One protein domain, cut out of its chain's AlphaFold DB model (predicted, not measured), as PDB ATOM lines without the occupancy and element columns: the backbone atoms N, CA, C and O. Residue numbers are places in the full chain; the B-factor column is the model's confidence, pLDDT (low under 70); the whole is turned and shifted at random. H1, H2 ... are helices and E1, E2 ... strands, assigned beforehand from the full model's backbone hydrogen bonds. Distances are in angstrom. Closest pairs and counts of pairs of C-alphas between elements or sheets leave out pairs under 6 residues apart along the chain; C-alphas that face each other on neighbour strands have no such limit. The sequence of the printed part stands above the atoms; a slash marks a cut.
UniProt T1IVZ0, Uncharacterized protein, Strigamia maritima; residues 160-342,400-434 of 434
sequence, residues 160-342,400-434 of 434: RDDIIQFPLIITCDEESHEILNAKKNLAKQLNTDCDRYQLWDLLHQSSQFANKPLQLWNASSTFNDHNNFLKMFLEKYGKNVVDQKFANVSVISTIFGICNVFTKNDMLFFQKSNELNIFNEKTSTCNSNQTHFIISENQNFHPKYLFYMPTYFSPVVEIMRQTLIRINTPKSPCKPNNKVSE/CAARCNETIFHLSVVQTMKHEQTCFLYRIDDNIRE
ATOM      1  N   ARG A 160     119.008 100.220 167.187       92.81
ATOM      2  CA  ARG A 160     120.461 100.247 167.079       92.81
ATOM      3  C   ARG A 160     120.947 101.689 167.147       92.81
ATOM      4  O   ARG A 160     120.648 102.471 166.252       92.81
ATOM      5  N   ASP A 161     121.685 102.036 168.191       91.75
ATOM      6  CA  ASP A 161     122.254 103.367 168.354       91.75
ATOM      7  C   ASP A 161     123.660 103.439 167.715       91.75
ATOM      8  O   ASP A 161     124.555 102.654 168.034       91.75
ATOM      9  N   ASP A 162     123.876 104.397 166.810       90.31
ATOM     10  CA  ASP A 162     125.193 104.608 166.182       90.31
ATOM     11  C   ASP A 162     126.202 105.226 167.162       90.31
ATOM     12  O   ASP A 162     127.410 104.976 167.086       90.31
ATOM     13  N   ILE A 163     125.686 106.022 168.100       92.69
ATOM     14  CA  ILE A 163     126.434 106.703 169.153       92.69
ATOM     15  C   ILE A 163     125.971 106.162 170.500       92.69
ATOM     16  O   ILE A 163     124.780 106.162 170.833       92.69
ATOM     17  N   ILE A 164     126.931 105.725 171.299       90.38
ATOM     18  CA  ILE A 164     126.687 105.268 172.653       90.38
ATOM     19  C   ILE A 164     126.975 106.392 173.629       90.38
ATOM     20  O   ILE A 164     128.027 107.027 173.570       90.38
ATOM     21  N   GLN A 165     126.053 106.548 174.571       92.06
ATOM     22  CA  GLN A 165     126.223 107.409 175.731       92.06
ATOM     23  C   GLN A 165     126.532 106.506 176.914       92.06
ATOM     24  O   GLN A 165     125.704 105.663 177.283       92.06
ATOM     25  N   PHE A 166     127.739 106.634 177.455       93.31
ATOM     26  CA  PHE A 166     128.140 105.870 178.626       93.31
ATOM     27  C   PHE A 166     127.434 106.451 179.858       93.31
ATOM     28  O   PHE A 166     127.350 107.672 179.987       93.31
ATOM     29  N   PRO A 167     126.897 105.626 180.770       95.88
ATOM     30  CA  PRO A 167     126.384 106.158 182.023       95.88
ATOM     31  C   PRO A 167     127.512 106.753 182.867       95.88
ATOM     32  O   PRO A 167     128.676 106.363 182.744       95.88
ATOM     33  N   LEU A 168     127.139 107.620 183.806       96.50
ATOM     34  CA  LEU A 168     128.026 107.991 184.897       96.50
ATOM     35  C   LEU A 168     128.224 106.766 185.786       96.50
ATOM     36  O   LEU A 168     127.258 106.234 186.345       96.50
ATOM     37  N   ILE A 169     129.474 106.343 185.937       97.12
ATOM     38  CA  ILE A 169     129.852 105.325 186.913       97.12
ATOM     39  C   ILE A 169     130.446 106.044 188.110       97.12
ATOM     40  O   ILE A 169     131.373 106.831 187.969       97.12
ATOM     41  N   ILE A 170     129.903 105.797 189.295       97.12
ATOM     42  CA  ILE A 170     130.403 106.377 190.541       97.12
ATOM     43  C   ILE A 170     130.929 105.238 191.394       97.12
ATOM     44  O   ILE A 170     130.199 104.277 191.634       97.12
ATOM     45  N   THR A 171     132.165 105.348 191.871       95.94
ATOM     46  CA  THR A 171     132.756 104.378 192.796       95.94
ATOM     47  C   THR A 171     133.083 105.064 194.111       95.94
ATOM     48  O   THR A 171     133.778 106.081 194.142       95.94
ATOM     49  N   CYS A 172     132.582 104.503 195.202       95.25
ATOM     50  CA  CYS A 172     132.910 104.917 196.556       95.25
ATOM     51  C   CYS A 172     133.768 103.821 197.180       95.25
ATOM     52  O   CYS A 172     133.258 102.777 197.599       95.25
ATOM     53  N   ASP A 173     135.074 104.045 197.191       90.12
ATOM     54  CA  ASP A 173     136.057 103.144 197.761       90.12
ATOM     55  C   ASP A 173     136.532 103.659 199.124       90.12
ATOM     56  O   ASP A 173     137.038 104.763 199.279       90.12
ATOM     57  N   GLU A 174     136.424 102.819 200.151       88.31
ATOM     58  CA  GLU A 174     137.029 103.095 201.462       88.31
ATOM     59  C   GLU A 174     138.523 102.693 201.481       88.31
ATOM     60  O   GLU A 174     139.039 102.199 202.485       88.31
ATOM     61  N   GLU A 175     139.211 102.837 200.343       83.38
ATOM     62  CA  GLU A 175     140.544 102.271 200.081       83.38
ATOM     63  C   GLU A 175     141.669 103.302 200.004       83.38
ATOM     64  O   GLU A 175     142.819 102.958 199.708       83.38
ATOM     65  N   SER A 176     141.385 104.558 200.356       90.12
ATOM     66  CA  SER A 176     142.465 105.511 200.587       90.12
ATOM     67  C   SER A 176     143.436 104.935 201.627       90.12
ATOM     68  O   SER A 176     143.044 104.267 202.593       90.12
ATOM     69  N   HIS A 177     144.735 105.173 201.428       90.75
ATOM     70  CA  HIS A 177     145.767 104.630 202.317       90.75
ATOM     71  C   HIS A 177     145.539 105.054 203.779       90.75
ATOM     72  O   HIS A 177     145.790 104.285 204.708       90.75
ATOM     73  N   GLU A 178     145.018 106.264 203.984       94.25
ATOM     74  CA  GLU A 178     144.719 106.802 205.307       94.25
ATOM     75  C   GLU A 178     143.537 106.080 205.973       94.25
ATOM     76  O   GLU A 178     143.655 105.667 207.129       94.25
ATOM     77  N   ILE A 179     142.433 105.856 205.244       95.69
ATOM     78  CA  ILE A 179     141.256 105.129 205.751       95.69
ATOM     79  C   ILE A 179     141.607 103.670 206.046       95.69
ATOM     80  O   ILE A 179     141.286 103.164 207.124       95.69
ATOM     81  N   LEU A 180     142.326 103.005 205.140       94.38
ATOM     82  CA  LEU A 180     142.735 101.615 205.318       94.38
ATOM     83  C   LEU A 180     143.623 101.428 206.554       94.38
ATOM     84  O   LEU A 180     143.397 100.519 207.359       94.38
ATOM     85  N   ASN A 181     144.618 102.296 206.736       95.69
ATOM     86  CA  ASN A 181     145.491 102.237 207.906       95.69
ATOM     87  C   ASN A 181     144.732 102.550 209.194       95.69
ATOM     88  O   ASN A 181     144.945 101.874 210.200       95.69
ATOM     89  N   ALA A 182     143.805 103.512 209.165       97.00
ATOM     90  CA  ALA A 182     142.953 103.807 210.309       97.00
ATOM     91  C   ALA A 182     142.086 102.603 210.706       97.00
ATOM     92  O   ALA A 182     142.033 102.272 211.890       97.00
ATOM     93  N   LYS A 183     141.487 101.889 209.739       97.00
ATOM     94  CA  LYS A 183     140.734 100.647 210.000       97.00
ATOM     95  C   LYS A 183     141.608  99.561 210.617       97.00
ATOM     96  O   LYS A 183     141.233  98.991 211.637       97.00
ATOM     97  N   LYS A 184     142.783  99.285 210.036       96.81
ATOM     98  CA  LYS A 184     143.729  98.280 210.562       96.81
ATOM     99  C   LYS A 184     144.170  98.607 211.988       96.81
ATOM    100  O   LYS A 184     144.197  97.723 212.842       96.81
ATOM    101  N   ASN A 185     144.486  99.874 212.255       97.75
ATOM    102  CA  ASN A 185     144.899 100.334 213.579       97.75
ATOM    103  C   ASN A 185     143.764 100.212 214.601       97.75
ATOM    104  O   ASN A 185     143.994  99.697 215.694       97.75
ATOM    105  N   LEU A 186     142.547 100.625 214.236       98.00
ATOM    106  CA  LEU A 186     141.373 100.505 215.099       98.00
ATOM    107  C   LEU A 186     141.052  99.036 215.412       98.00
ATOM    108  O   LEU A 186     140.850  98.687 216.572       98.00
ATOM    109  N   ALA A 187     141.076  98.170 214.399       97.75
ATOM    110  CA  ALA A 187     140.846  96.736 214.547       97.75
ATOM    111  C   ALA A 187     141.873  96.080 215.481       97.75
ATOM    112  O   ALA A 187     141.514  95.360 216.411       97.75
ATOM    113  N   LYS A 188     143.159  96.421 215.318       98.00
ATOM    114  CA  LYS A 188     144.230  95.963 216.211       98.00
ATOM    115  C   LYS A 188     144.014  96.416 217.657       98.00
ATOM    116  O   LYS A 188     144.233  95.633 218.574       98.00
ATOM    117  N   GLN A 189     143.602  97.665 217.874       98.12
ATOM    118  CA  GLN A 189     143.342  98.196 219.217       98.12
ATOM    119  C   GLN A 189     142.131  97.544 219.892       98.12
ATOM    120  O   GLN A 189     142.124  97.398 221.111       98.12
ATOM    121  N   LEU A 190     141.113  97.169 219.114       97.75
ATOM    122  CA  LEU A 190     139.883  96.550 219.611       97.75
ATOM    123  C   LEU A 190     139.912  95.012 219.572       97.75
ATOM    124  O   LEU A 190     138.948  94.386 220.004       97.75
ATOM    125  N   ASN A 191     141.016  94.413 219.113       97.56
ATOM    126  CA  ASN A 191     141.201  92.970 218.948       97.56
ATOM    127  C   ASN A 191     140.111  92.312 218.076       97.56
ATOM    128  O   ASN A 191     139.476  91.330 218.463       97.56
ATOM    129  N   THR A 192     139.876  92.891 216.902       97.25
ATOM    130  CA  THR A 192     138.859  92.482 215.921       97.25
ATOM    131  C   THR A 192     139.434  92.489 214.502       97.25
ATOM    132  O   THR A 192     140.574  92.900 214.271       97.25
ATOM    133  N   ASP A 193     138.627  92.053 213.534       96.56
ATOM    134  CA  ASP A 193     138.957  92.095 212.110       96.56
ATOM    135  C   ASP A 193     138.617  93.463 211.497       96.56
ATOM    136  O   ASP A 193     137.623  94.104 211.856       96.56
ATOM    137  N   CYS A 194     139.444  93.929 210.557       95.62
ATOM    138  CA  CYS A 194     139.292  95.263 209.977       95.62
ATOM    139  C   CYS A 194     138.129  95.398 208.978       95.62
ATOM    140  O   CYS A 194     137.687  96.517 208.720       95.62
ATOM    141  N   ASP A 195     137.623  94.286 208.446       93.56
ATOM    142  CA  ASP A 195     136.489  94.208 207.515       93.56
ATOM    143  C   ASP A 195     135.134  94.537 208.164       93.56
ATOM    144  O   ASP A 195     134.169  94.852 207.469       93.56
ATOM    145  N   ARG A 196     135.063  94.530 209.500       95.06
ATOM    146  CA  ARG A 196     133.852  94.868 210.264       95.06
ATOM    147  C   ARG A 196     133.602  96.366 210.402       95.06
ATOM    148  O   ARG A 196     132.530  96.759 210.860       95.06
ATOM    149  N   TYR A 197     134.586  97.194 210.059       96.06
ATOM    150  CA  TYR A 197     134.519  98.639 210.248       96.06
ATOM    151  C   TYR A 197     134.134  99.345 208.952       96.06
ATOM    152  O   TYR A 197     134.785  99.170 207.922       96.06
ATOM    153  N   GLN A 198     133.103 100.181 209.024       95.50
ATOM    154  CA  GLN A 198     132.686 101.105 207.965       95.50
ATOM    155  C   GLN A 198     133.362 102.468 208.154       95.50
ATOM    156  O   GLN A 198     133.918 102.736 209.220       95.50
ATOM    157  N   LEU A 199     133.272 103.370 207.170       96.75
ATOM    158  CA  LEU A 199     133.855 104.717 207.263       96.75
ATOM    159  C   LEU A 199     133.571 105.415 208.608       96.75
ATOM    160  O   LEU A 199     134.490 105.886 209.274       96.75
ATOM    161  N   TRP A 200     132.312 105.431 209.052       97.81
ATOM    162  CA  TRP A 200     131.903 106.145 210.270       97.81
ATOM    163  C   TRP A 200     132.352 105.486 211.576       97.81
ATOM    164  O   TRP A 200     132.394 106.159 212.606       97.81
ATOM    165  N   ASP A 201     132.761 104.213 211.551       98.00
ATOM    166  CA  ASP A 201     133.398 103.581 212.713       98.00
ATOM    167  C   ASP A 201     134.708 104.249 213.096       98.00
ATOM    168  O   ASP A 201     135.107 104.223 214.260       98.00
ATOM    169  N   LEU A 202     135.357 104.905 212.140       98.19
ATOM    170  CA  LEU A 202     136.605 105.603 212.378       98.19
ATOM    171  C   LEU A 202     136.434 106.863 213.236       98.19
ATOM    172  O   LEU A 202     137.436 107.442 213.639       98.19
ATOM    173  N   LEU A 203     135.209 107.252 213.599       98.44
ATOM    174  CA  LEU A 203     134.947 108.242 214.653       98.44
ATOM    175  C   LEU A 203     134.973 107.645 216.071       98.44
ATOM    176  O   LEU A 203     134.653 108.334 217.039       98.44
ATOM    177  N   HIS A 204     135.311 106.363 216.218       98.50
ATOM    178  CA  HIS A 204     135.521 105.733 217.518       98.50
ATOM    179  C   HIS A 204     136.649 106.427 218.299       98.50
ATOM    180  O   HIS A 204     137.643 106.850 217.715       98.50
ATOM    181  N   GLN A 205     136.535 106.483 219.629       98.19
ATOM    182  CA  GLN A 205     137.485 107.182 220.510       98.19
ATOM    183  C   GLN A 205     138.949 106.729 220.367       98.19
ATOM    184  O   GLN A 205     139.859 107.524 220.571       98.19
ATOM    185  N   SER A 206     139.179 105.466 219.998       98.00
ATOM    186  CA  SER A 206     140.527 104.908 219.802       98.00
ATOM    187  C   SER A 206     141.124 105.207 218.416       98.00
ATOM    188  O   SER A 206     142.329 105.072 218.212       98.00
ATOM    189  N   SER A 207     140.300 105.628 217.453       98.12
ATOM    190  CA  SER A 207     140.744 105.955 216.098       98.12
ATOM    191  C   SER A 207     141.443 107.316 216.047       98.12
ATOM    192  O   SER A 207     141.098 108.246 216.774       98.12
ATOM    193  N   GLN A 208     142.373 107.483 215.104       97.94
ATOM    194  CA  GLN A 208     143.046 108.764 214.848       97.94
ATOM    195  C   GLN A 208     142.089 109.898 214.427       97.94
ATOM    196  O   GLN A 208     142.432 111.079 214.549       97.94
ATOM    197  N   PHE A 209     140.891 109.543 213.950       98.44
ATOM    198  CA  PHE A 209     139.843 110.482 213.546       98.44
ATOM    199  C   PHE A 209     138.793 110.751 214.637       98.44
ATOM    200  O   PHE A 209     137.776 111.390 214.355       98.44
ATOM    201  N   ALA A 210     139.014 110.302 215.878       98.31
ATOM    202  CA  ALA A 210     138.127 110.595 217.003       98.31
ATOM    203  C   ALA A 210     137.826 112.102 217.094       98.31
ATOM    204  O   ALA A 210     138.744 112.923 217.137       98.31
ATOM    205  N   ASN A 211     136.538 112.465 217.118       98.06
ATOM    206  CA  ASN A 211     136.054 113.850 217.130       98.06
ATOM    207  C   ASN A 211     136.534 114.726 215.948       98.06
ATOM    208  O   ASN A 211     136.537 115.952 216.053       98.06
ATOM    209  N   LYS A 212     136.926 114.137 214.808       98.44
ATOM    210  CA  LYS A 212     137.401 114.872 213.618       98.44
ATOM    211  C   LYS A 212     136.659 114.459 212.335       98.44
ATOM    212  O   LYS A 212     137.292 113.990 211.385       98.44
ATOM    213  N   PRO A 213     135.330 114.666 212.249       98.12
ATOM    214  CA  PRO A 213     134.526 114.206 211.111       98.12
ATOM    215  C   PRO A 213     134.936 114.805 209.764       98.12
ATOM    216  O   PRO A 213     134.893 114.102 208.762       98.12
ATOM    217  N   LEU A 214     135.390 116.061 209.720       98.06
ATOM    218  CA  LEU A 214     135.866 116.673 208.471       98.06
ATOM    219  C   LEU A 214     137.207 116.093 208.006       98.06
ATOM    220  O   LEU A 214     137.410 115.912 206.809       98.06
ATOM    221  N   GLN A 215     138.110 115.770 208.938       98.12
ATOM    222  CA  GLN A 215     139.380 115.130 208.589       98.12
ATOM    223  C   GLN A 215     139.134 113.717 208.052       98.12
ATOM    224  O   GLN A 215     139.683 113.366 207.014       98.12
ATOM    225  N   LEU A 216     138.251 112.950 208.707       97.75
ATOM    226  CA  LEU A 216     137.806 111.642 208.221       97.75
ATOM    227  C   LEU A 216     137.191 111.739 206.819       97.75
ATOM    228  O   LEU A 216     137.485 110.920 205.952       97.75
ATOM    229  N   TRP A 217     136.353 112.753 206.591       97.25
ATOM    230  CA  TRP A 217     135.708 112.971 205.302       97.25
ATOM    231  C   TRP A 217     136.709 113.219 204.184       97.25
ATOM    232  O   TRP A 217     136.669 112.549 203.158       97.25
ATOM    233  N   ASN A 218     137.652 114.133 204.401       96.69
ATOM    234  CA  ASN A 218     138.670 114.455 203.409       96.69
ATOM    235  C   ASN A 218     139.599 113.262 203.143       96.69
ATOM    236  O   ASN A 218     139.958 113.016 201.994       96.69
ATOM    237  N   ALA A 219     139.916 112.483 204.183       96.31
ATOM    238  CA  ALA A 219     140.698 111.256 204.064       96.31
ATOM    239  C   ALA A 219     139.997 110.177 203.225       96.31
ATOM    240  O   ALA A 219     140.675 109.305 202.691       96.31
ATOM    241  N   SER A 220     138.667 110.218 203.074       95.75
ATOM    242  CA  SER A 220     137.932 109.259 202.234       95.75
ATOM    243  C   SER A 220     138.145 109.448 200.731       95.75
ATOM    244  O   SER A 220     137.790 108.562 199.964       95.75
ATOM    245  N   SER A 221     138.736 110.563 200.290       93.88
ATOM    246  CA  SER A 221     138.986 110.794 198.868       93.88
ATOM    247  C   SER A 221     140.147 109.946 198.342       93.88
ATOM    248  O   SER A 221     141.261 110.005 198.859       93.88
ATOM    249  N   THR A 222     139.906 109.225 197.249       88.38
ATOM    250  CA  THR A 222     140.915 108.472 196.477       88.38
ATOM    251  C   THR A 222     141.270 109.150 195.147       88.38
ATOM    252  O   THR A 222     142.039 108.623 194.344       88.38
ATOM    253  N   PHE A 223     140.767 110.367 194.922       88.19
ATOM    254  CA  PHE A 223     140.913 111.100 193.661       88.19
ATOM    255  C   PHE A 223     142.371 111.326 193.245       88.19
ATOM    256  O   PHE A 223     142.723 111.196 192.073       88.19
ATOM    257  N   ASN A 224     143.238 111.641 194.210       85.94
ATOM    258  CA  ASN A 224     144.659 111.856 193.938       85.94
ATOM    259  C   ASN A 224     145.361 110.562 193.511       85.94
ATOM    260  O   ASN A 224     146.179 110.601 192.592       85.94
ATOM    261  N   ASP A 225     145.016 109.428 194.129       83.38
ATOM    262  CA  ASP A 225     145.561 108.117 193.762       83.38
ATOM    263  C   ASP A 225     145.184 107.795 192.305       83.38
ATOM    264  O   ASP A 225     146.047 107.435 191.503       83.38
ATOM    265  N   HIS A 226     143.925 108.044 191.922       82.75
ATOM    266  CA  HIS A 226     143.460 107.796 190.558       82.75
ATOM    267  C   HIS A 226     144.103 108.726 189.516       82.75
ATOM    268  O   HIS A 226     144.526 108.270 188.455       82.75
ATOM    269  N   ASN A 227     144.234 110.023 189.808       85.19
ATOM    270  CA  ASN A 227     144.882 110.963 188.888       85.19
ATOM    271  C   ASN A 227     146.364 110.653 188.682       85.19
ATOM    272  O   ASN A 227     146.869 110.760 187.562       85.19
ATOM    273  N   ASN A 228     147.062 110.258 189.748       88.25
ATOM    274  CA  ASN A 228     148.456 109.839 189.655       88.25
ATOM    275  C   ASN A 228     148.589 108.586 188.785       88.25
ATOM    276  O   ASN A 228     149.440 108.555 187.896       88.25
ATOM    277  N   PHE A 229     147.702 107.603 188.972       85.12
ATOM    278  CA  PHE A 229     147.644 106.414 188.127       85.12
ATOM    279  C   PHE A 229     147.382 106.768 186.655       85.12
ATOM    280  O   PHE A 229     148.126 106.330 185.776       85.12
ATOM    281  N   LEU A 230     146.379 107.608 186.376       85.06
ATOM    282  CA  LEU A 230     146.051 108.043 185.018       85.06
ATOM    283  C   LEU A 230     147.247 108.743 184.361       85.06
ATOM    284  O   LEU A 230     147.558 108.476 183.204       85.06
ATOM    285  N   LYS A 231     147.958 109.596 185.108       88.81
ATOM    286  CA  LYS A 231     149.165 110.279 184.634       88.81
ATOM    287  C   LYS A 231     150.285 109.293 184.293       88.81
ATOM    288  O   LYS A 231     150.837 109.367 183.199       88.81
ATOM    289  N   MET A 232     150.577 108.341 185.178       87.50
ATOM    290  CA  MET A 232     151.572 107.291 184.917       87.50
ATOM    291  C   MET A 232     151.199 106.445 183.692       87.50
ATOM    292  O   MET A 232     152.052 106.086 182.880       87.50
ATOM    293  N   PHE A 233     149.912 106.138 183.528       84.06
ATOM    294  CA  PHE A 233     149.421 105.367 182.394       84.06
ATOM    295  C   PHE A 233     149.499 106.167 181.081       84.06
ATOM    296  O   PHE A 233     149.928 105.626 180.059       84.06
ATOM    297  N   LEU A 234     149.151 107.458 181.112       88.38
ATOM    298  CA  LEU A 234     149.300 108.397 179.994       88.38
ATOM    299  C   LEU A 234     150.752 108.481 179.514       88.38
ATOM    300  O   LEU A 234     150.995 108.418 178.308       88.38
ATOM    301  N   GLU A 235     151.706 108.574 180.442       90.88
ATOM    302  CA  GLU A 235     153.142 108.605 180.139       90.88
ATOM    303  C   GLU A 235     153.620 107.301 179.477       90.88
ATOM    304  O   GLU A 235     154.462 107.338 178.579       90.88
ATOM    305  N   LYS A 236     153.057 106.150 179.867       90.88
ATOM    306  CA  LYS A 236     153.476 104.829 179.371       90.88
ATOM    307  C   LYS A 236     152.848 104.425 178.033       90.88
ATOM    308  O   LYS A 236     153.526 103.812 177.212       90.88
ATOM    309  N   TYR A 237     151.562 104.707 177.821       88.69
ATOM    310  CA  TYR A 237     150.794 104.188 176.674       88.69
ATOM    311  C   TYR A 237     150.371 105.264 175.665       88.69
ATOM    312  O   TYR A 237     149.896 104.931 174.577       88.69
ATOM    313  N   GLY A 238     150.565 106.543 175.995       89.31
ATOM    314  CA  GLY A 238     150.195 107.671 175.151       89.31
ATOM    315  C   GLY A 238     148.704 108.022 175.210       89.31
ATOM    316  O   GLY A 238     147.839 107.193 175.493       89.31
ATOM    317  N   LYS A 239     148.398 109.286 174.898       86.12
ATOM    318  CA  LYS A 239     147.068 109.893 175.067       86.12
ATOM    319  C   LYS A 239     145.937 109.157 174.335       86.12
ATOM    320  O   LYS A 239     144.889 108.924 174.923       86.12
ATOM    321  N   ASN A 240     146.163 108.719 173.095       81.31
ATOM    322  CA  ASN A 240     145.118 108.088 172.276       81.31
ATOM    323  C   ASN A 240     144.579 106.783 172.882       81.31
ATOM    324  O   ASN A 240     143.391 106.495 172.769       81.31
ATOM    325  N   VAL A 241     145.442 105.988 173.526       80.19
ATOM    326  CA  VAL A 241     145.026 104.744 174.193       80.19
ATOM    327  C   VAL A 241     144.243 105.061 175.464       80.19
ATOM    328  O   VAL A 241     143.300 104.344 175.798       80.19
ATOM    329  N   VAL A 242     144.614 106.141 176.156       79.44
ATOM    330  CA  VAL A 242     143.951 106.554 177.392       79.44
ATOM    331  C   VAL A 242     142.561 107.106 177.119       79.44
ATOM    332  O   VAL A 242     141.601 106.600 177.686       79.44
ATOM    333  N   ASP A 243     142.433 108.042 176.183       78.94
ATOM    334  CA  ASP A 243     141.149 108.670 175.852       78.94
ATOM    335  C   ASP A 243     140.105 107.637 175.375       78.94
ATOM    336  O   ASP A 243     138.906 107.805 175.586       78.94
ATOM    337  N   GLN A 244     140.541 106.531 174.759       76.69
ATOM    338  CA  GLN A 244     139.642 105.454 174.328       76.69
ATOM    339  C   GLN A 244     139.197 104.527 175.467       76.69
ATOM    340  O   GLN A 244     138.075 104.009 175.430       76.69
ATOM    341  N   LYS A 245     140.066 104.274 176.454       77.50
ATOM    342  CA  LYS A 245     139.865 103.225 177.474       77.50
ATOM    343  C   LYS A 245     139.480 103.745 178.855       77.50
ATOM    344  O   LYS A 245     138.964 102.962 179.656       77.50
ATOM    345  N   PHE A 246     139.738 105.017 179.130       82.44
ATOM    346  CA  PHE A 246     139.573 105.632 180.440       82.44
ATOM    347  C   PHE A 246     138.563 106.771 180.376       82.44
ATOM    348  O   PHE A 246     138.352 107.396 179.338       82.44
ATOM    349  N   ALA A 247     137.914 107.004 181.507       88.94
ATOM    350  CA  ALA A 247     136.970 108.090 181.686       88.94
ATOM    351  C   ALA A 247     137.673 109.331 182.240       88.94
ATOM    352  O   ALA A 247     138.681 109.233 182.942       88.94
ATOM    353  N   ASN A 248     137.081 110.494 181.988       91.44
ATOM    354  CA  ASN A 248     137.357 111.684 182.774       91.44
ATOM    355  C   ASN A 248     136.870 111.444 184.202       91.44
ATOM    356  O   ASN A 248     135.741 110.981 184.406       91.44
ATOM    357  N   VAL A 249     137.710 111.781 185.176       93.25
ATOM    358  CA  VAL A 249     137.417 111.556 186.589       93.25
ATOM    359  C   VAL A 249     137.165 112.879 187.290       93.25
ATOM    360  O   VAL A 249     137.946 113.823 187.182       93.25
ATOM    361  N   SER A 250     136.069 112.935 188.032       95.31
ATOM    362  CA  SER A 250     135.751 114.001 188.980       95.31
ATOM    363  C   SER A 250     135.373 113.394 190.332       95.31
ATOM    364  O   SER A 250     135.402 112.177 190.496       95.31
ATOM    365  N   VAL A 251     135.009 114.222 191.310       96.19
ATOM    366  CA  VAL A 251     134.571 113.753 192.632       96.19
ATOM    367  C   VAL A 251     133.160 114.209 192.958       96.19
ATOM    368  O   VAL A 251     132.718 115.261 192.499       96.19
ATOM    369  N   ILE A 252     132.470 113.437 193.792       96.44
ATOM    370  CA  ILE A 252     131.185 113.810 194.383       96.44
ATOM    371  C   ILE A 252     131.156 113.441 195.869       96.44
ATOM    372  O   ILE A 252     131.580 112.359 196.269       96.44
ATOM    373  N   SER A 253     130.651 114.354 196.697       96.75
ATOM    374  CA  SER A 253     130.424 114.121 198.127       96.75
ATOM    375  C   SER A 253     129.109 113.354 198.304       96.75
ATOM    376  O   SER A 253     128.059 113.832 197.877       96.75
ATOM    377  N   THR A 254     129.148 112.154 198.886       97.06
ATOM    378  CA  THR A 254     127.958 111.293 199.055       97.06
ATOM    379  C   THR A 254     127.752 110.912 200.521       97.06
ATOM    380  O   THR A 254     128.363 111.493 201.394       97.06
ATOM    381  N   ILE A 255     126.907 109.929 200.834       96.25
ATOM    382  CA  ILE A 255     126.798 109.335 202.181       96.25
ATOM    383  C   ILE A 255     127.906 108.298 202.481       96.25
ATOM    384  O   ILE A 255     128.054 107.859 203.624       96.25
ATOM    385  N   PHE A 256     128.685 107.908 201.467       96.62
ATOM    386  CA  PHE A 256     129.714 106.860 201.531       96.62
ATOM    387  C   PHE A 256     131.151 107.400 201.544       96.62
ATOM    388  O   PHE A 256     132.094 106.623 201.616       96.62
ATOM    389  N   GLY A 257     131.327 108.716 201.457       96.62
ATOM    390  CA  GLY A 257     132.629 109.365 201.322       96.62
ATOM    391  C   GLY A 257     132.655 110.351 200.160       96.62
ATOM    392  O   GLY A 257     131.621 110.663 199.551       96.62
ATOM    393  N   ILE A 258     133.860 110.811 199.843       96.94
ATOM    394  CA  ILE A 258     134.177 111.502 198.595       96.94
ATOM    395  C   ILE A 258     134.436 110.430 197.533       96.94
ATOM    396  O   ILE A 258     135.478 109.783 197.541       96.94
ATOM    397  N   CYS A 259     133.479 110.245 196.629       96.94
ATOM    398  CA  CYS A 259     133.500 109.188 195.622       96.94
ATOM    399  C   CYS A 259     134.030 109.696 194.284       96.94
ATOM    400  O   CYS A 259     133.821 110.861 193.937       96.94
ATOM    401  N   ASN A 260     134.647 108.810 193.505       96.06
ATOM    402  CA  ASN A 260     135.089 109.112 192.147       96.06
ATOM    403  C   ASN A 260     133.920 108.966 191.171       96.06
ATOM    404  O   ASN A 260     133.168 107.993 191.230       96.06
ATOM    405  N   VAL A 261     133.777 109.926 190.264       96.75
ATOM    406  CA  VAL A 261     132.788 109.936 189.184       96.75
ATOM    407  C   VAL A 261     133.529 109.785 187.868       96.75
ATOM    408  O   VAL A 261     134.354 110.627 187.520       96.75
ATOM    409  N   PHE A 262     133.218 108.724 187.141       95.75
ATOM    410  CA  PHE A 262     133.787 108.387 185.848       95.75
ATOM    411  C   PHE A 262     132.798 108.770 184.754       95.75
ATOM    412  O   PHE A 262     131.682 108.249 184.695       95.75
ATOM    413  N   THR A 263     133.223 109.690 183.891       94.62
ATOM    414  CA  THR A 263     132.445 110.210 182.762       94.62
ATOM    415  C   THR A 263     133.177 109.933 181.454       94.62
ATOM    416  O   THR A 263     134.386 110.148 181.350       94.62
ATOM    417  N   LYS A 264     132.472 109.421 180.444       92.88
ATOM    418  CA  LYS A 264     133.054 109.128 179.131       92.88
ATOM    419  C   LYS A 264     132.271 109.890 178.075       92.88
ATOM    420  O   LYS A 264     131.049 109.845 178.081       92.88
ATOM    421  N   ASN A 265     132.984 110.571 177.181       91.31
ATOM    422  CA  ASN A 265     132.353 111.275 176.071       91.31
ATOM    423  C   ASN A 265     131.589 110.296 175.172       91.31
ATOM    424  O   ASN A 265     131.993 109.138 175.018       91.31
ATOM    425  N   ASP A 266     130.543 110.807 174.526       90.94
ATOM    426  CA  ASP A 266     129.803 110.094 173.491       90.94
ATOM    427  C   ASP A 266     130.756 109.530 172.427       90.94
ATOM    428  O   ASP A 266     131.644 110.223 171.916       90.94
ATOM    429  N   MET A 267     130.580 108.251 172.100       88.94
ATOM    430  CA  MET A 267     131.462 107.528 171.187       88.94
ATOM    431  C   MET A 267     130.672 106.676 170.197       88.94
ATOM    432  O   MET A 267     129.599 106.163 170.515       88.94
ATOM    433  N   LEU A 268     131.216 106.499 168.992       90.69
ATOM    434  CA  LEU A 268     130.665 105.559 168.014       90.69
ATOM    435  C   LEU A 268     130.739 104.132 168.558       90.69
ATOM    436  O   LEU A 268     131.735 103.756 169.183       90.69
ATOM    437  N   PHE A 269     129.710 103.328 168.290       87.44
ATOM    438  CA  PHE A 269     129.721 101.940 168.734       87.44
ATOM    439  C   PHE A 269     130.749 101.109 167.964       87.44
ATOM    440  O   PHE A 269     130.606 100.882 166.764       87.44
ATOM    441  N   PHE A 270     131.719 100.537 168.686       84.19
ATOM    442  CA  PHE A 270     132.466  99.375 168.207       84.19
ATOM    443  C   PHE A 270     132.552  98.305 169.289       84.19
ATOM    444  O   PHE A 270     133.051  98.549 170.386       84.19
ATOM    445  N   GLN A 271     132.154  97.080 168.946       76.25
ATOM    446  CA  GLN A 271     132.024  95.952 169.878       76.25
ATOM    447  C   GLN A 271     133.257  95.717 170.777       76.25
ATOM    448  O   GLN A 271     133.117  95.249 171.899       76.25
ATOM    449  N   LYS A 272     134.468  96.054 170.307       76.81
ATOM    450  CA  LYS A 272     135.728  95.881 171.056       76.81
ATOM    451  C   LYS A 272     136.268  97.147 171.738       76.81
ATOM    452  O   LYS A 272     137.293  97.056 172.403       76.81
ATOM    453  N   SER A 273     135.656  98.318 171.551       78.38
ATOM    454  CA  SER A 273     136.145  99.586 172.128       78.38
ATOM    455  C   SER A 273     135.197 100.222 173.141       78.38
ATOM    456  O   SER A 273     135.572 101.201 173.785       78.38
ATOM    457  N   ASN A 274     133.981  99.696 173.300       85.44
ATOM    458  CA  ASN A 274     132.955 100.249 174.195       85.44
ATOM    459  C   ASN A 274     133.161  99.800 175.643       85.44
ATOM    460  O   ASN A 274     132.249  99.305 176.305       85.44
ATOM    461  N   GLU A 275     134.395  99.944 176.099       91.56
ATOM    462  CA  GLU A 275     134.858  99.495 177.396       91.56
ATOM    463  C   GLU A 275     135.296 100.696 178.228       91.56
ATOM    464  O   GLU A 275     135.883 101.656 177.714       91.56
ATOM    465  N   LEU A 276     135.017 100.636 179.524       91.94
ATOM    466  CA  LEU A 276     135.599 101.504 180.528       91.94
ATOM    467  C   LEU A 276     136.333 100.630 181.537       91.94
ATOM    468  O   LEU A 276     135.725  99.784 182.192       91.94
ATOM    469  N   ASN A 277     137.636 100.863 181.663       92.12
ATOM    470  CA  ASN A 277     138.454 100.202 182.666       92.12
ATOM    471  C   ASN A 277     138.610 101.121 183.876       92.12
ATOM    472  O   ASN A 277     139.113 102.239 183.747       92.12
ATOM    473  N   ILE A 278     138.217 100.632 185.049       91.25
ATOM    474  CA  ILE A 278     138.481 101.285 186.329       91.25
ATOM    475  C   ILE A 278     139.471 100.410 187.083       91.25
ATOM    476  O   ILE A 278     139.129  99.332 187.570       91.25
ATOM    477  N   PHE A 279     140.713 100.876 187.144       87.56
ATOM    478  CA  PHE A 279     141.768 100.203 187.884       87.56
ATOM    479  C   PHE A 279     141.780 100.693 189.319       87.56
ATOM    480  O   PHE A 279     141.794 101.898 189.575       87.56
ATOM    481  N   ASN A 280     141.845  99.735 190.229       84.31
ATOM    482  CA  ASN A 280     142.170  99.979 191.610       84.31
ATOM    483  C   ASN A 280     143.418  99.157 191.958       84.31
ATOM    484  O   ASN A 280     143.426  97.926 191.942       84.31
ATOM    485  N   GLU A 281     144.515  99.872 192.192       78.12
ATOM    486  CA  GLU A 281     145.847  99.292 192.361       78.12
ATOM    487  C   GLU A 281     145.963  98.457 193.647       78.12
ATOM    488  O   GLU A 281     146.861  97.620 193.767       78.12
ATOM    489  N   LYS A 282     145.058  98.659 194.612       75.44
ATOM    490  CA  LYS A 282     145.188  98.121 195.965       75.44
ATOM    491  C   LYS A 282     144.146  97.042 196.219       75.44
ATOM    492  O   LYS A 282     142.961  97.314 196.330       75.44
ATOM    493  N   THR A 283     144.596  95.811 196.443       71.12
ATOM    494  CA  THR A 283     143.761  94.806 197.108       71.12
ATOM    495  C   THR A 283     143.793  95.046 198.612       71.12
ATOM    496  O   THR A 283     144.737  94.700 199.325       71.12
ATOM    497  N   SER A 284     142.755  95.704 199.122       75.00
ATOM    498  CA  SER A 284     142.572  95.876 200.559       75.00
ATOM    499  C   SER A 284     141.944  94.629 201.174       75.00
ATOM    500  O   SER A 284     140.849  94.224 200.802       75.00
ATOM    501  N   THR A 285     142.585  94.065 202.199       83.69
ATOM    502  CA  THR A 285     141.994  92.982 203.002       83.69
ATOM    503  C   THR A 285     140.844  93.453 203.901       83.69
ATOM    504  O   THR A 285     140.120  92.632 204.453       83.69
ATOM    505  N   CYS A 286     140.697  94.767 204.107       90.56
ATOM    506  CA  CYS A 286     139.757  95.340 205.076       90.56
ATOM    507  C   CYS A 286     138.434  95.787 204.459       90.56
ATOM    508  O   CYS A 286     137.614  96.390 205.149       90.56
ATOM    509  N   ASN A 287     138.232  95.562 203.165       86.25
ATOM    510  CA  ASN A 287     136.944  95.790 202.543       86.25
ATOM    511  C   ASN A 287     136.683  94.692 201.522       86.25
ATOM    512  O   ASN A 287     137.451  94.535 200.580       86.25
ATOM    513  N   SER A 288     135.621  93.916 201.722       87.38
ATOM    514  CA  SER A 288     135.248  92.844 200.798       87.38
ATOM    515  C   SER A 288     134.471  93.359 199.593       87.38
ATOM    516  O   SER A 288     134.516  92.721 198.543       87.38
ATOM    517  N   ASN A 289     133.800  94.510 199.728       91.75
ATOM    518  CA  ASN A 289     132.914  95.062 198.712       91.75
ATOM    519  C   ASN A 289     133.126  96.571 198.532       91.75
ATOM    520  O   ASN A 289     133.082  97.341 199.488       91.75
ATOM    521  N   GLN A 290     133.273  97.011 197.290       92.12
ATOM    522  CA  GLN A 290     133.198  98.412 196.901       92.12
ATOM    523  C   GLN A 290     131.765  98.780 196.525       92.12
ATOM    524  O   GLN A 290     130.996  97.965 196.008       92.12
ATOM    525  N   THR A 291     131.402 100.025 196.803       95.50
ATOM    526  CA  THR A 291     130.089 100.580 196.495       95.50
ATOM    527  C   THR A 291     130.150 101.283 195.148       95.50
ATOM    528  O   THR A 291     130.975 102.171 194.941       95.50
ATOM    529  N   HIS A 292     129.265 100.893 194.237       96.50
ATOM    530  CA  HIS A 292     129.185 101.455 192.896       96.50
ATOM    531  C   HIS A 292     127.773 101.967 192.604       96.50
ATOM    532  O   HIS A 292     126.782 101.470 193.146       96.50
ATOM    533  N   PHE A 293     127.690 102.954 191.716       97.00
ATOM    534  CA  PHE A 293     126.443 103.476 191.167       97.00
ATOM    535  C   PHE A 293     126.584 103.640 189.666       97.00
ATOM    536  O   PHE A 293     127.633 104.053 189.177       97.00
ATOM    537  N   ILE A 294     125.501 103.353 188.952       96.31
ATOM    538  CA  ILE A 294     125.386 103.609 187.521       96.31
ATOM    539  C   ILE A 294     124.147 104.461 187.321       96.31
ATOM    540  O   ILE A 294     123.028 104.020 187.591       96.31
ATOM    541  N   ILE A 295     124.362 105.705 186.904       95.38
ATOM    542  CA  ILE A 295     123.300 106.699 186.756       95.38
ATOM    543  C   ILE A 295     123.393 107.374 185.389       95.38
ATOM    544  O   ILE A 295     124.460 107.490 184.793       95.38
ATOM    545  N   SER A 296     122.251 107.824 184.873       94.31
ATOM    546  CA  SER A 296     122.241 108.678 183.682       94.31
ATOM    547  C   SER A 296     122.814 110.056 184.017       94.31
ATOM    548  O   SER A 296     122.566 110.563 185.108       94.31
ATOM    549  N   GLU A 297     123.503 110.697 183.069       90.50
ATOM    550  CA  GLU A 297     124.098 112.035 183.245       90.50
ATOM    551  C   GLU A 297     123.099 113.107 183.702       90.50
ATOM    552  O   GLU A 297     123.452 114.050 184.403       90.50
ATOM    553  N   ASN A 298     121.824 112.936 183.348       89.31
ATOM    554  CA  ASN A 298     120.754 113.879 183.669       89.31
ATOM    555  C   ASN A 298     120.022 113.560 184.986       89.31
ATOM    556  O   ASN A 298     118.964 114.138 185.263       89.31
ATOM    557  N   GLN A 299     120.514 112.596 185.767       91.50
ATOM    558  CA  GLN A 299     119.912 112.174 187.029       91.50
ATOM    559  C   GLN A 299     120.790 112.578 188.211       91.50
ATOM    560  O   GLN A 299     122.003 112.397 188.205       91.50
ATOM    561  N   ASN A 300     120.145 113.081 189.263       93.19
ATOM    562  CA  ASN A 300     120.819 113.342 190.528       93.19
ATOM    563  C   ASN A 300     121.246 112.020 191.182       93.19
ATOM    564  O   ASN A 300     120.547 111.006 191.078       93.19
ATOM    565  N   PHE A 301     122.364 112.054 191.909       95.06
ATOM    566  CA  PHE A 301     122.804 110.934 192.733       95.06
ATOM    567  C   PHE A 301     121.688 110.498 193.694       95.06
ATOM    568  O   PHE A 301     121.113 111.321 194.408       95.06
ATOM    569  N   HIS A 302     121.398 109.197 193.733       95.62
ATOM    570  CA  HIS A 302     120.422 108.637 194.661       95.62
ATOM    571  C   HIS A 302     120.832 107.221 195.104       95.62
ATOM    572  O   HIS A 302     121.169 106.398 194.248       95.62
ATOM    573  N   PRO A 303     120.715 106.867 196.403       95.31
ATOM    574  CA  PRO A 303     121.097 105.544 196.915       95.31
ATOM    575  C   PRO A 303     120.362 104.349 196.287       95.31
ATOM    576  O   PRO A 303     120.813 103.221 196.412       95.31
ATOM    577  N   LYS A 304     119.240 104.571 195.592       94.88
ATOM    578  CA  LYS A 304     118.484 103.502 194.899       94.88
ATOM    579  C   LYS A 304     119.264 102.820 193.768       94.88
ATOM    580  O   LYS A 304     118.876 101.738 193.355       94.88
ATOM    581  N   TYR A 305     120.315 103.464 193.262       95.12
ATOM    582  CA  TYR A 305     121.178 102.932 192.201       95.12
ATOM    583  C   TYR A 305     122.422 102.215 192.748       95.12
ATOM    584  O   TYR A 305     123.348 101.928 191.996       95.12
ATOM    585  N   LEU A 306     122.461 101.982 194.063       95.50
ATOM    586  CA  LEU A 306     123.552 101.310 194.751       95.50
ATOM    587  C   LEU A 306     123.638  99.837 194.354       95.50
ATOM    588  O   LEU A 306     122.665  99.095 194.484       95.50
ATOM    589  N   PHE A 307     124.835  99.397 193.991       95.25
ATOM    590  CA  PHE A 307     125.200  97.987 193.957       95.25
ATOM    591  C   PHE A 307     126.601  97.789 194.538       95.25
ATOM    592  O   PHE A 307     127.398  98.723 194.638       95.25
ATOM    593  N   TYR A 308     126.885  96.561 194.960       94.50
ATOM    594  CA  TYR A 308     128.155  96.197 195.577       94.50
ATOM    595  C   TYR A 308     128.961  95.323 194.627       94.50
ATOM    596  O   TYR A 308     128.425  94.373 194.056       94.50
ATOM    597  N   MET A 309     130.245  95.638 194.481       92.38
ATOM    598  CA  MET A 309     131.191  94.855 193.694       92.38
ATOM    599  C   MET A 309     132.291  94.305 194.600       92.38
ATOM    600  O   MET A 309     132.840  95.057 195.403       92.38
ATOM    601  N   PRO A 310     132.639  93.016 194.500       90.81
ATOM    602  CA  PRO A 310     133.650  92.437 195.367       90.81
ATOM    603  C   PRO A 310     135.054  92.921 194.978       90.81
ATOM    604  O   PRO A 310     135.392  92.997 193.798       90.81
ATOM    605  N   THR A 311     135.894  93.205 195.971       87.81
ATOM    606  CA  THR A 311     137.229  93.805 195.776       87.81
ATOM    607  C   THR A 311     138.304  92.804 195.352       87.81
ATOM    608  O   THR A 311     139.326  93.190 194.805       87.81
ATOM    609  N   TYR A 312     138.099  91.501 195.539       86.62
ATOM    610  CA  TYR A 312     139.111  90.472 195.225       86.62
ATOM    611  C   TYR A 312     139.021  89.906 193.801       86.62
ATOM    612  O   TYR A 312     139.704  88.933 193.461       86.62
ATOM    613  N   PHE A 313     138.141  90.471 192.978       89.44
ATOM    614  CA  PHE A 313     137.884  90.002 191.626       89.44
ATOM    615  C   PHE A 313     138.025  91.149 190.638       89.44
ATOM    616  O   PHE A 313     137.830  92.309 190.978       89.44
ATOM    617  N   SER A 314     138.331  90.808 189.395       91.75
ATOM    618  CA  SER A 314     138.184  91.708 188.259       91.75
ATOM    619  C   SER A 314     136.899  91.338 187.520       91.75
ATOM    620  O   SER A 314     136.935  90.426 186.681       91.75
ATOM    621  N   PRO A 315     135.738  91.911 187.898       94.44
ATOM    622  CA  PRO A 315     134.487  91.601 187.234       94.44
ATOM    623  C   PRO A 315     134.407  92.308 185.877       94.44
ATOM    624  O   PRO A 315     134.787  93.474 185.729       94.44
ATOM    625  N   VAL A 316     133.847  91.599 184.904       94.50
ATOM    626  CA  VAL A 316     133.350  92.182 183.660       94.50
ATOM    627  C   VAL A 316     131.859  92.439 183.846       94.50
ATOM    628  O   VAL A 316     131.085  91.505 184.073       94.50
ATOM    629  N   VAL A 317     131.481  93.712 183.799       95.50
ATOM    630  CA  VAL A 317     130.121  94.200 184.016       95.50
ATOM    631  C   VAL A 317     129.556  94.662 182.685       95.50
ATOM    632  O   VAL A 317     130.009  95.654 182.114       95.50
ATOM    633  N   GLU A 318     128.553  93.951 182.202       95.25
ATOM    634  CA  GLU A 318     127.796  94.331 181.023       95.25
ATOM    635  C   GLU A 318     126.656  95.271 181.410       95.25
ATOM    636  O   GLU A 318     125.891  95.022 182.346       95.25
ATOM    637  N   ILE A 319     126.584  96.388 180.692       95.50
ATOM    638  CA  ILE A 319     125.588  97.436 180.838       95.50
ATOM    639  C   ILE A 319     124.637  97.326 179.653       95.50
ATOM    640  O   ILE A 319     125.013  97.580 178.507       95.50
ATOM    641  N   MET A 320     123.387  96.999 179.951       94.31
ATOM    642  CA  MET A 320     122.279  97.033 179.006       94.31
ATOM    643  C   MET A 320     121.493  98.325 179.203       94.31
ATOM    644  O   MET A 320     121.244  98.756 180.331       94.31
ATOM    645  N   ARG A 321     121.090  98.958 178.103       94.19
ATOM    646  CA  ARG A 321     120.365 100.230 178.125       94.19
ATOM    647  C   ARG A 321     118.929 100.021 177.667       94.19
ATOM    648  O   ARG A 321     118.694  99.485 176.593       94.19
ATOM    649  N   GLN A 322     117.986 100.537 178.445       94.81
ATOM    650  CA  GLN A 322     116.570 100.612 178.092       94.81
ATOM    651  C   GLN A 322     116.131 102.076 178.124       94.81
ATOM    652  O   GLN A 322     116.552 102.829 179.005       94.81
ATOM    653  N   THR A 323     115.322 102.529 177.169       95.38
ATOM    654  CA  THR A 323     114.742 103.880 177.210       95.38
ATOM    655  C   THR A 323     113.230 103.845 177.165       95.38
ATOM    656  O   THR A 323     112.605 103.392 176.217       95.38
ATOM    657  N   LEU A 324     112.628 104.413 178.202       96.50
ATOM    658  CA  LEU A 324     111.195 104.535 178.348       96.50
ATOM    659  C   LEU A 324     110.749 105.915 177.872       96.50
ATOM    660  O   LEU A 324     111.039 106.928 178.511       96.50
ATOM    661  N   ILE A 325     109.990 105.939 176.778       96.62
ATOM    662  CA  ILE A 325     109.316 107.140 176.282       96.62
ATOM    663  C   ILE A 325     107.847 107.072 176.698       96.62
ATOM    664  O   ILE A 325     107.117 106.154 176.328       96.62
ATOM    665  N   ARG A 326     107.402 108.051 177.485       96.94
ATOM    666  CA  ARG A 326     106.019 108.178 177.950       96.94
ATOM    667  C   ARG A 326     105.340 109.319 177.206       96.94
ATOM    668  O   ARG A 326     105.875 110.423 177.122       96.94
ATOM    669  N   ILE A 327     104.143 109.054 176.692       96.81
ATOM    670  CA  ILE A 327     103.304 110.079 176.068       96.81
ATOM    671  C   ILE A 327     102.607 110.854 177.182       96.81
ATOM    672  O   ILE A 327     101.914 110.269 178.013       96.81
ATOM    673  N   ASN A 328     102.786 112.173 177.195       97.31
ATOM    674  CA  ASN A 328     102.125 113.040 178.160       97.31
ATOM    675  C   ASN A 328     100.615 113.090 177.878       97.31
ATOM    676  O   ASN A 328     100.199 113.684 176.884       97.31
ATOM    677  N   THR A 329      99.800 112.502 178.754       96.19
ATOM    678  CA  THR A 329      98.330 112.536 178.656       96.19
ATOM    679  C   THR A 329      97.708 113.159 179.906       96.19
ATOM    680  O   THR A 329      98.352 113.201 180.956       96.19
ATOM    681  N   PRO A 330      96.437 113.605 179.855       94.88
ATOM    682  CA  PRO A 330      95.741 114.091 181.048       94.88
ATOM    683  C   PRO A 330      95.630 113.049 182.172       94.88
ATOM    684  O   PRO A 330      95.669 113.417 183.342       94.88
ATOM    685  N   LYS A 331      95.519 111.753 181.835       94.06
ATOM    686  CA  LYS A 331      95.426 110.652 182.815       94.06
ATOM    687  C   LYS A 331      96.786 110.147 183.306       94.06
ATOM    688  O   LYS A 331      96.877 109.616 184.407       94.06
ATOM    689  N   SER A 332      97.836 110.291 182.500       94.06
ATOM    690  CA  SER A 332      99.202 109.885 182.838       94.06
ATOM    691  C   SER A 332     100.167 111.014 182.471       94.06
ATOM    692  O   SER A 332     100.843 110.958 181.438       94.06
ATOM    693  N   PRO A 333     100.195 112.093 183.275       96.56
ATOM    694  CA  PRO A 333     101.053 113.221 182.982       96.56
ATOM    695  C   PRO A 333     102.512 112.819 183.175       96.56
ATOM    696  O   PRO A 333     102.894 112.230 184.190       96.56
ATOM    697  N   CYS A 334     103.345 113.205 182.219       98.06
ATOM    698  CA  CYS A 334     104.789 113.130 182.357       98.06
ATOM    699  C   CYS A 334     105.394 114.527 182.195       98.06
ATOM    700  O   CYS A 334     104.775 115.441 181.637       98.06
ATOM    701  N   LYS A 335     106.604 114.726 182.717       98.12
ATOM    702  CA  LYS A 335     107.335 115.993 182.603       98.12
ATOM    703  C   LYS A 335     108.753 115.768 182.062       98.12
ATOM    704  O   LYS A 335     109.274 114.654 182.148       98.12
ATOM    705  N   PRO A 336     109.381 116.814 181.493       97.25
ATOM    706  CA  PRO A 336     110.796 116.783 181.132       97.25
ATOM    707  C   PRO A 336     111.693 116.481 182.340       97.25
ATOM    708  O   PRO A 336     111.339 116.807 183.475       97.25
ATOM    709  N   ASN A 337     112.864 115.894 182.083       95.62
ATOM    710  CA  ASN A 337     113.747 115.352 183.121       95.62
ATOM    711  C   ASN A 337     114.163 116.384 184.166       95.62
ATOM    712  O   ASN A 337     114.057 116.100 185.352       95.62
ATOM    713  N   ASN A 338     114.534 117.595 183.752       95.94
ATOM    714  CA  ASN A 338     114.913 118.669 184.672       95.94
ATOM    715  C   ASN A 338     113.812 119.003 185.697       95.94
ATOM    716  O   ASN A 338     114.093 119.081 186.888       95.94
ATOM    717  N   LYS A 339     112.550 119.118 185.260       97.25
ATOM    718  CA  LYS A 339     111.412 119.416 186.147       97.25
ATOM    719  C   LYS A 339     111.103 118.272 187.110       97.25
ATOM    720  O   LYS A 339     110.694 118.519 188.242       97.25
ATOM    721  N   VAL A 340     111.264 117.023 186.665       96.81
ATOM    722  CA  VAL A 340     111.078 115.858 187.542       96.81
ATOM    723  C   VAL A 340     112.210 115.775 188.560       96.81
ATOM    724  O   VAL A 340     111.920 115.636 189.740       96.81
ATOM    725  N   SER A 341     113.467 115.930 188.138       95.56
ATOM    726  CA  SER A 341     114.630 115.902 189.032       95.56
ATOM    727  C   SER A 341     114.556 116.987 190.112       95.56
ATOM    728  O   SER A 341     114.829 116.701 191.275       95.56
ATOM    729  N   GLU A 342     114.115 118.201 189.764       96.75
ATOM    730  CA  GLU A 342     113.876 119.281 190.732       96.75
ATOM    731  C   GLU A 342     112.785 118.901 191.751       96.75
ATOM    732  O   GLU A 342     112.970 119.056 192.960       96.75
ATOM    733  N   CYS A 400     105.222 113.856 192.422       97.88
ATOM    734  CA  CYS A 400     106.103 114.161 191.301       97.88
ATOM    735  C   CYS A 400     105.656 113.370 190.066       97.88
ATOM    736  O   CYS A 400     105.490 112.153 190.112       97.88
ATOM    737  N   ALA A 401     105.457 114.065 188.945       97.81
ATOM    738  CA  ALA A 401     105.103 113.420 187.686       97.81
ATOM    739  C   ALA A 401     106.231 112.494 187.201       97.81
ATOM    740  O   ALA A 401     107.409 112.729 187.478       97.81
ATOM    741  N   ALA A 402     105.881 111.466 186.427       97.12
ATOM    742  CA  ALA A 402     106.874 110.601 185.802       97.12
ATOM    743  C   ALA A 402     107.693 111.361 184.742       97.12
ATOM    744  O   ALA A 402     107.237 112.346 184.155       97.12
ATOM    745  N   ARG A 403     108.899 110.873 184.443       97.75
ATOM    746  CA  ARG A 403     109.721 111.397 183.344       97.75
ATOM    747  C   ARG A 403     109.126 110.995 181.999       97.75
ATOM    748  O   ARG A 403     108.766 109.831 181.815       97.75
ATOM    749  N   CYS A 404     109.047 111.934 181.056       97.81
ATOM    750  CA  CYS A 404     108.620 111.610 179.690       97.81
ATOM    751  C   CYS A 404     109.663 110.793 178.925       97.81
ATOM    752  O   CYS A 404     109.292 110.025 178.048       97.81
ATOM    753  N   ASN A 405     110.948 110.947 179.242       96.88
ATOM    754  CA  ASN A 405     112.025 110.177 178.634       96.88
ATOM    755  C   ASN A 405     112.992 109.727 179.727       96.88
ATOM    756  O   ASN A 405     113.629 110.553 180.377       96.88
ATOM    757  N   GLU A 406     113.083 108.427 179.956       95.31
ATOM    758  CA  GLU A 406     113.885 107.859 181.028       95.31
ATOM    759  C   GLU A 406     114.772 106.740 180.509       95.31
ATOM    760  O   GLU A 406     114.280 105.753 179.976       95.31
ATOM    761  N   THR A 407     116.077 106.874 180.718       94.62
ATOM    762  CA  THR A 407     117.037 105.807 180.445       94.62
ATOM    763  C   THR A 407     117.299 105.017 181.722       94.62
ATOM    764  O   THR A 407     117.613 105.598 182.765       94.62
ATOM    765  N   ILE A 408     117.158 103.699 181.631       94.44
ATOM    766  CA  ILE A 408     117.434 102.733 182.691       94.44
ATOM    767  C   ILE A 408     118.621 101.886 182.238       94.44
ATOM    768  O   ILE A 408     118.669 101.441 181.091       94.44
ATOM    769  N   PHE A 409     119.572 101.679 183.144       94.56
ATOM    770  CA  PHE A 409     120.713 100.805 182.920       94.56
ATOM    771  C   PHE A 409     120.527  99.529 183.733       94.56
ATOM    772  O   PHE A 409     120.385  99.587 184.955       94.56
ATOM    773  N   HIS A 410     120.516  98.393 183.047       94.81
ATOM    774  CA  HIS A 410     120.514  97.069 183.660       94.81
ATOM    775  C   HIS A 410     121.937  96.531 183.665       94.81
ATOM    776  O   HIS A 410     122.682  96.726 182.705       94.81
ATOM    777  N   LEU A 411     122.317  95.884 184.761       94.62
ATOM    778  CA  LEU A 411     123.683  95.433 184.992       94.62
ATOM    779  C   LEU A 411     123.719  93.915 185.081       94.62
ATOM    780  O   LEU A 411     122.924  93.319 185.807       94.62
ATOM    781  N   SER A 412     124.682  93.314 184.395       94.88
ATOM    782  CA  SER A 412     124.968  91.885 184.468       94.88
ATOM    783  C   SER A 412     126.459  91.671 184.710       94.88
ATOM    784  O   SER A 412     127.293  92.257 184.028       94.88
ATOM    785  N   VAL A 413     126.816  90.841 185.692       93.81
ATOM    786  CA  VAL A 413     128.210  90.419 185.892       93.81
ATOM    787  C   VAL A 413     128.418  89.121 185.129       93.81
ATOM    788  O   VAL A 413     127.935  88.073 185.554       93.81
ATOM    789  N   VAL A 414     129.130  89.185 184.004       93.94
ATOM    790  CA  VAL A 414     129.286  88.033 183.095       93.94
ATOM    791  C   VAL A 414     130.525  87.197 183.369       93.94
ATOM    792  O   VAL A 414     130.547  86.001 183.090       93.94
ATOM    793  N   GLN A 415     131.562  87.808 183.935       91.81
ATOM    794  CA  GLN A 415     132.808  87.121 184.236       91.81
ATOM    795  C   GLN A 415     133.415  87.688 185.511       91.81
ATOM    796  O   GLN A 415     133.459  88.900 185.697       91.81
ATOM    797  N   THR A 416     133.928  86.813 186.369       89.62
ATOM    798  CA  THR A 416     134.722  87.185 187.540       89.62
ATOM    799  C   THR A 416     136.040  86.424 187.499       89.62
ATOM    800  O   THR A 416     136.078  85.196 187.543       89.62
ATOM    801  N   MET A 417     137.146  87.153 187.377       90.12
ATOM    802  CA  MET A 417     138.487  86.570 187.457       90.12
ATOM    803  C   MET A 417     139.115  86.942 188.792       90.12
ATOM    804  O   MET A 417     139.096  88.108 189.179       90.12
ATOM    805  N   LYS A 418     139.675  85.962 189.506       86.75
ATOM    806  CA  LYS A 418     140.479  86.249 190.697       86.75
ATOM    807  C   LYS A 418     141.778  86.907 190.240       86.75
ATOM    808  O   LYS A 418     142.476  86.346 189.400       86.75
ATOM    809  N   HIS A 419     142.089  88.077 190.779       81.25
ATOM    810  CA  HIS A 419     143.281  88.829 190.402       81.25
ATOM    811  C   HIS A 419     143.874  89.501 191.646       81.25
ATOM    812  O   HIS A 419     143.143  89.832 192.575       81.25
ATOM    813  N   GLU A 420     145.197  89.685 191.685       82.81
ATOM    814  CA  GLU A 420     145.888  90.358 192.807       82.81
ATOM    815  C   GLU A 420     145.594  91.863 192.879       82.81
ATOM    816  O   GLU A 420     145.914  92.517 193.870       82.81
ATOM    817  N   GLN A 421     144.981  92.400 191.827       84.06
ATOM    818  CA  GLN A 421     144.583  93.794 191.667       84.06
ATOM    819  C   GLN A 421     143.155  93.826 191.140       84.06
ATOM    820  O   GLN A 421     142.791  93.008 190.293       84.06
ATOM    821  N   THR A 422     142.359  94.765 191.628       83.56
ATOM    822  CA  THR A 422     140.947  94.885 191.271       83.56
ATOM    823  C   THR A 422     140.829  95.750 190.022       83.56
ATOM    824  O   THR A 422     141.157  96.935 190.038       83.56
ATOM    825  N   CYS A 423     140.371  95.171 188.914       89.56
ATOM    826  CA  CYS A 423     140.042  95.921 187.707       89.56
ATOM    827  C   CYS A 423     138.568  95.709 187.368       89.56
ATOM    828  O   CYS A 423     138.143  94.582 187.114       89.56
ATOM    829  N   PHE A 424     137.788  96.786 187.347       91.38
ATOM    830  CA  PHE A 424     136.407  96.736 186.884       91.38
ATOM    831  C   PHE A 424     136.380  97.060 185.397       91.38
ATOM    832  O   PHE A 424     136.742  98.167 184.990       91.38
ATOM    833  N   LEU A 425     135.935  96.096 184.596       93.25
ATOM    834  CA  LEU A 425     135.704  96.297 183.174       93.25
ATOM    835  C   LEU A 425     134.208  96.488 182.943       93.25
ATOM    836  O   LEU A 425     133.446  95.529 183.017       93.25
ATOM    837  N   TYR A 426     133.793  97.710 182.636       93.31
ATOM    838  CA  TYR A 426     132.427  97.997 182.210       93.31
ATOM    839  C   TYR A 426     132.344  97.950 180.694       93.31
ATOM    840  O   TYR A 426     133.103  98.640 180.016       93.31
ATOM    841  N   ARG A 427     131.409  97.173 180.160       93.06
ATOM    842  CA  ARG A 427     131.160  97.052 178.724       93.06
ATOM    843  C   ARG A 427     129.700  97.348 178.433       93.06
ATOM    844  O   ARG A 427     128.828  96.918 179.175       93.06
ATOM    845  N   ILE A 428     129.430  98.051 177.343       90.38
ATOM    846  CA  ILE A 428     128.067  98.152 176.815       90.38
ATOM    847  C   ILE A 428     127.842  96.950 175.902       90.38
ATOM    848  O   ILE A 428     128.570  96.805 174.918       90.38
ATOM    849  N   ASP A 429     126.907  96.081 176.297       86.50
ATOM    850  CA  ASP A 429     126.702  94.741 175.721       86.50
ATOM    851  C   ASP A 429     126.466  94.802 174.204       86.50
ATOM    852  O   ASP A 429     127.198  94.205 173.412       86.50
ATOM    853  N   ASP A 430     125.522  95.648 173.791       81.62
ATOM    854  CA  ASP A 430     125.181  95.863 172.389       81.62
ATOM    855  C   ASP A 430     124.866  97.344 172.111       81.62
ATOM    856  O   ASP A 430     124.586  98.124 173.025       81.62
ATOM    857  N   ASN A 431     124.889  97.757 170.838       79.38
ATOM    858  CA  ASN A 431     124.284  99.030 170.436       79.38
ATOM    859  C   ASN A 431     122.768  98.947 170.365       79.38
ATOM    860  O   ASN A 431     122.120  99.937 170.028       79.38
ATOM    861  N   ILE A 432     122.197  97.784 170.646       72.31
ATOM    862  CA  ILE A 432     120.764  97.617 170.714       72.31
ATOM    863  C   ILE A 432     120.270  98.117 172.067       72.31
ATOM    864  O   ILE A 432     120.691  97.670 173.133       72.31
ATOM    865  N   ARG A 433     119.334  99.052 171.997       84.25
ATOM    866  CA  ARG A 433     118.553  99.546 173.116       84.25
ATOM    867  C   ARG A 433     117.105  99.103 172.957       84.25
ATOM    868  O   ARG A 433     116.565  99.180 171.855       84.25
ATOM    869  N   GLU A 434     116.498  98.689 174.065       80.75
ATOM    870  CA  GLU A 434     115.054  98.425 174.167       80.75
ATOM    871  C   GLU A 434     114.234  99.699 174.416       80.75
ATOM    872  O   GLU A 434     114.680 100.547 175.239       80.75
TER     873      GLU A 434
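AT A GLANCE: This is residues 160 to 342 and 400 to 434 of the 434 residues of an uncharacterized protein of Strigamia maritima (UniProt T1IVZ0). Two strongly twisted sheets, E2 E3 E1 E5 E6 and E4 E9 E7 E8, lie partly face to face as a sandwich with crossed strands; the helices H1, H2 and H3 cluster at one end, and H6 lies at the other, near the start of E8. H4 and H5 graze the side where the edge strands E2 and E4 lie. The printed part has 218 residues, with six named helices and nine named strands in the order E1 H1 H2 H3 H4 H5 E2 E3 E4 E5 E6 E7 H6 E8 E9; the class is mixed. The first sheet is antiparallel, the second mixed. The whole is compact, with a radius of gyration of the C-alphas of 19.5 A and spans of 61 by 46 by 27 A.

HOW THE PARTS SIT: Look first at E1, residues 168 to 172, an inner strand. Its antiparallel neighbours are E3, residues 258 to 263, with N 171 and O 260 2.9 A apart, and E5, residues 289 to 295, with N 170 and O 293 2.9 A apart. The edge strands are E2, residues 248 to 253, in a hairpin with E3 where N 250 and O 261 are 2.9 A apart, and E6, residues 306 to 310, in a hairpin with E5 where N 292 and O 307 are 2.9 A apart. In the other sheet E9, residues 422 to 428, is antiparallel to E4, residues 275 to 280, with N 278 and O 424 at 2.9 A, and parallel to E7, residues 313 to 325, with N 317 and O 425 at 2.8 A. E7 is antiparallel to E8, residues 405 to 418, with N 320 and O 410 at 2.9 A. The sandwich, two sheets face to face, has strands at 39 degrees; C-alphas 294 and 409 are the closest of E5 and E8, 7.1 A. H1, residues 177 to 190, touches H2, residues 199 to 203, closest at C-alphas 183 and 202, 6.9 A. H3, residues 213 to 219, only just touches each of them, with 3 pairs of C-alphas within 8 A. H4, residues 223 to 237, only grazes both sheets; H5, residues 239 to 245, only grazes the second. H6, residues 337 to 342, is on neither. Every O i to N i+4 pair is within hydrogen-bond range except in H2, 0 of 1, where 2 of 2 O i to N i+3 pairs are.

IN THESE COORDINATES: Find C-alpha 168 at (128.026, 107.991, 184.897), where E1 begins. H1 runs 20.0 A, H4 20.8 A, E7 36.7 A and E8 39.1 A. E9 ends at C-alpha 428, (128.067, 98.152, 176.815).

THE WHOLE: The C-alphas farthest apart, of Gln 189 and Pro 330, are 63.1 A apart. Residues 343 to 399 are not printed, and C-alphas 342 and 400 are 9.3 A apart across the cut. The links E3 to E4 and E7 to H6 are long. No printed residue is under 70 in pLDDT.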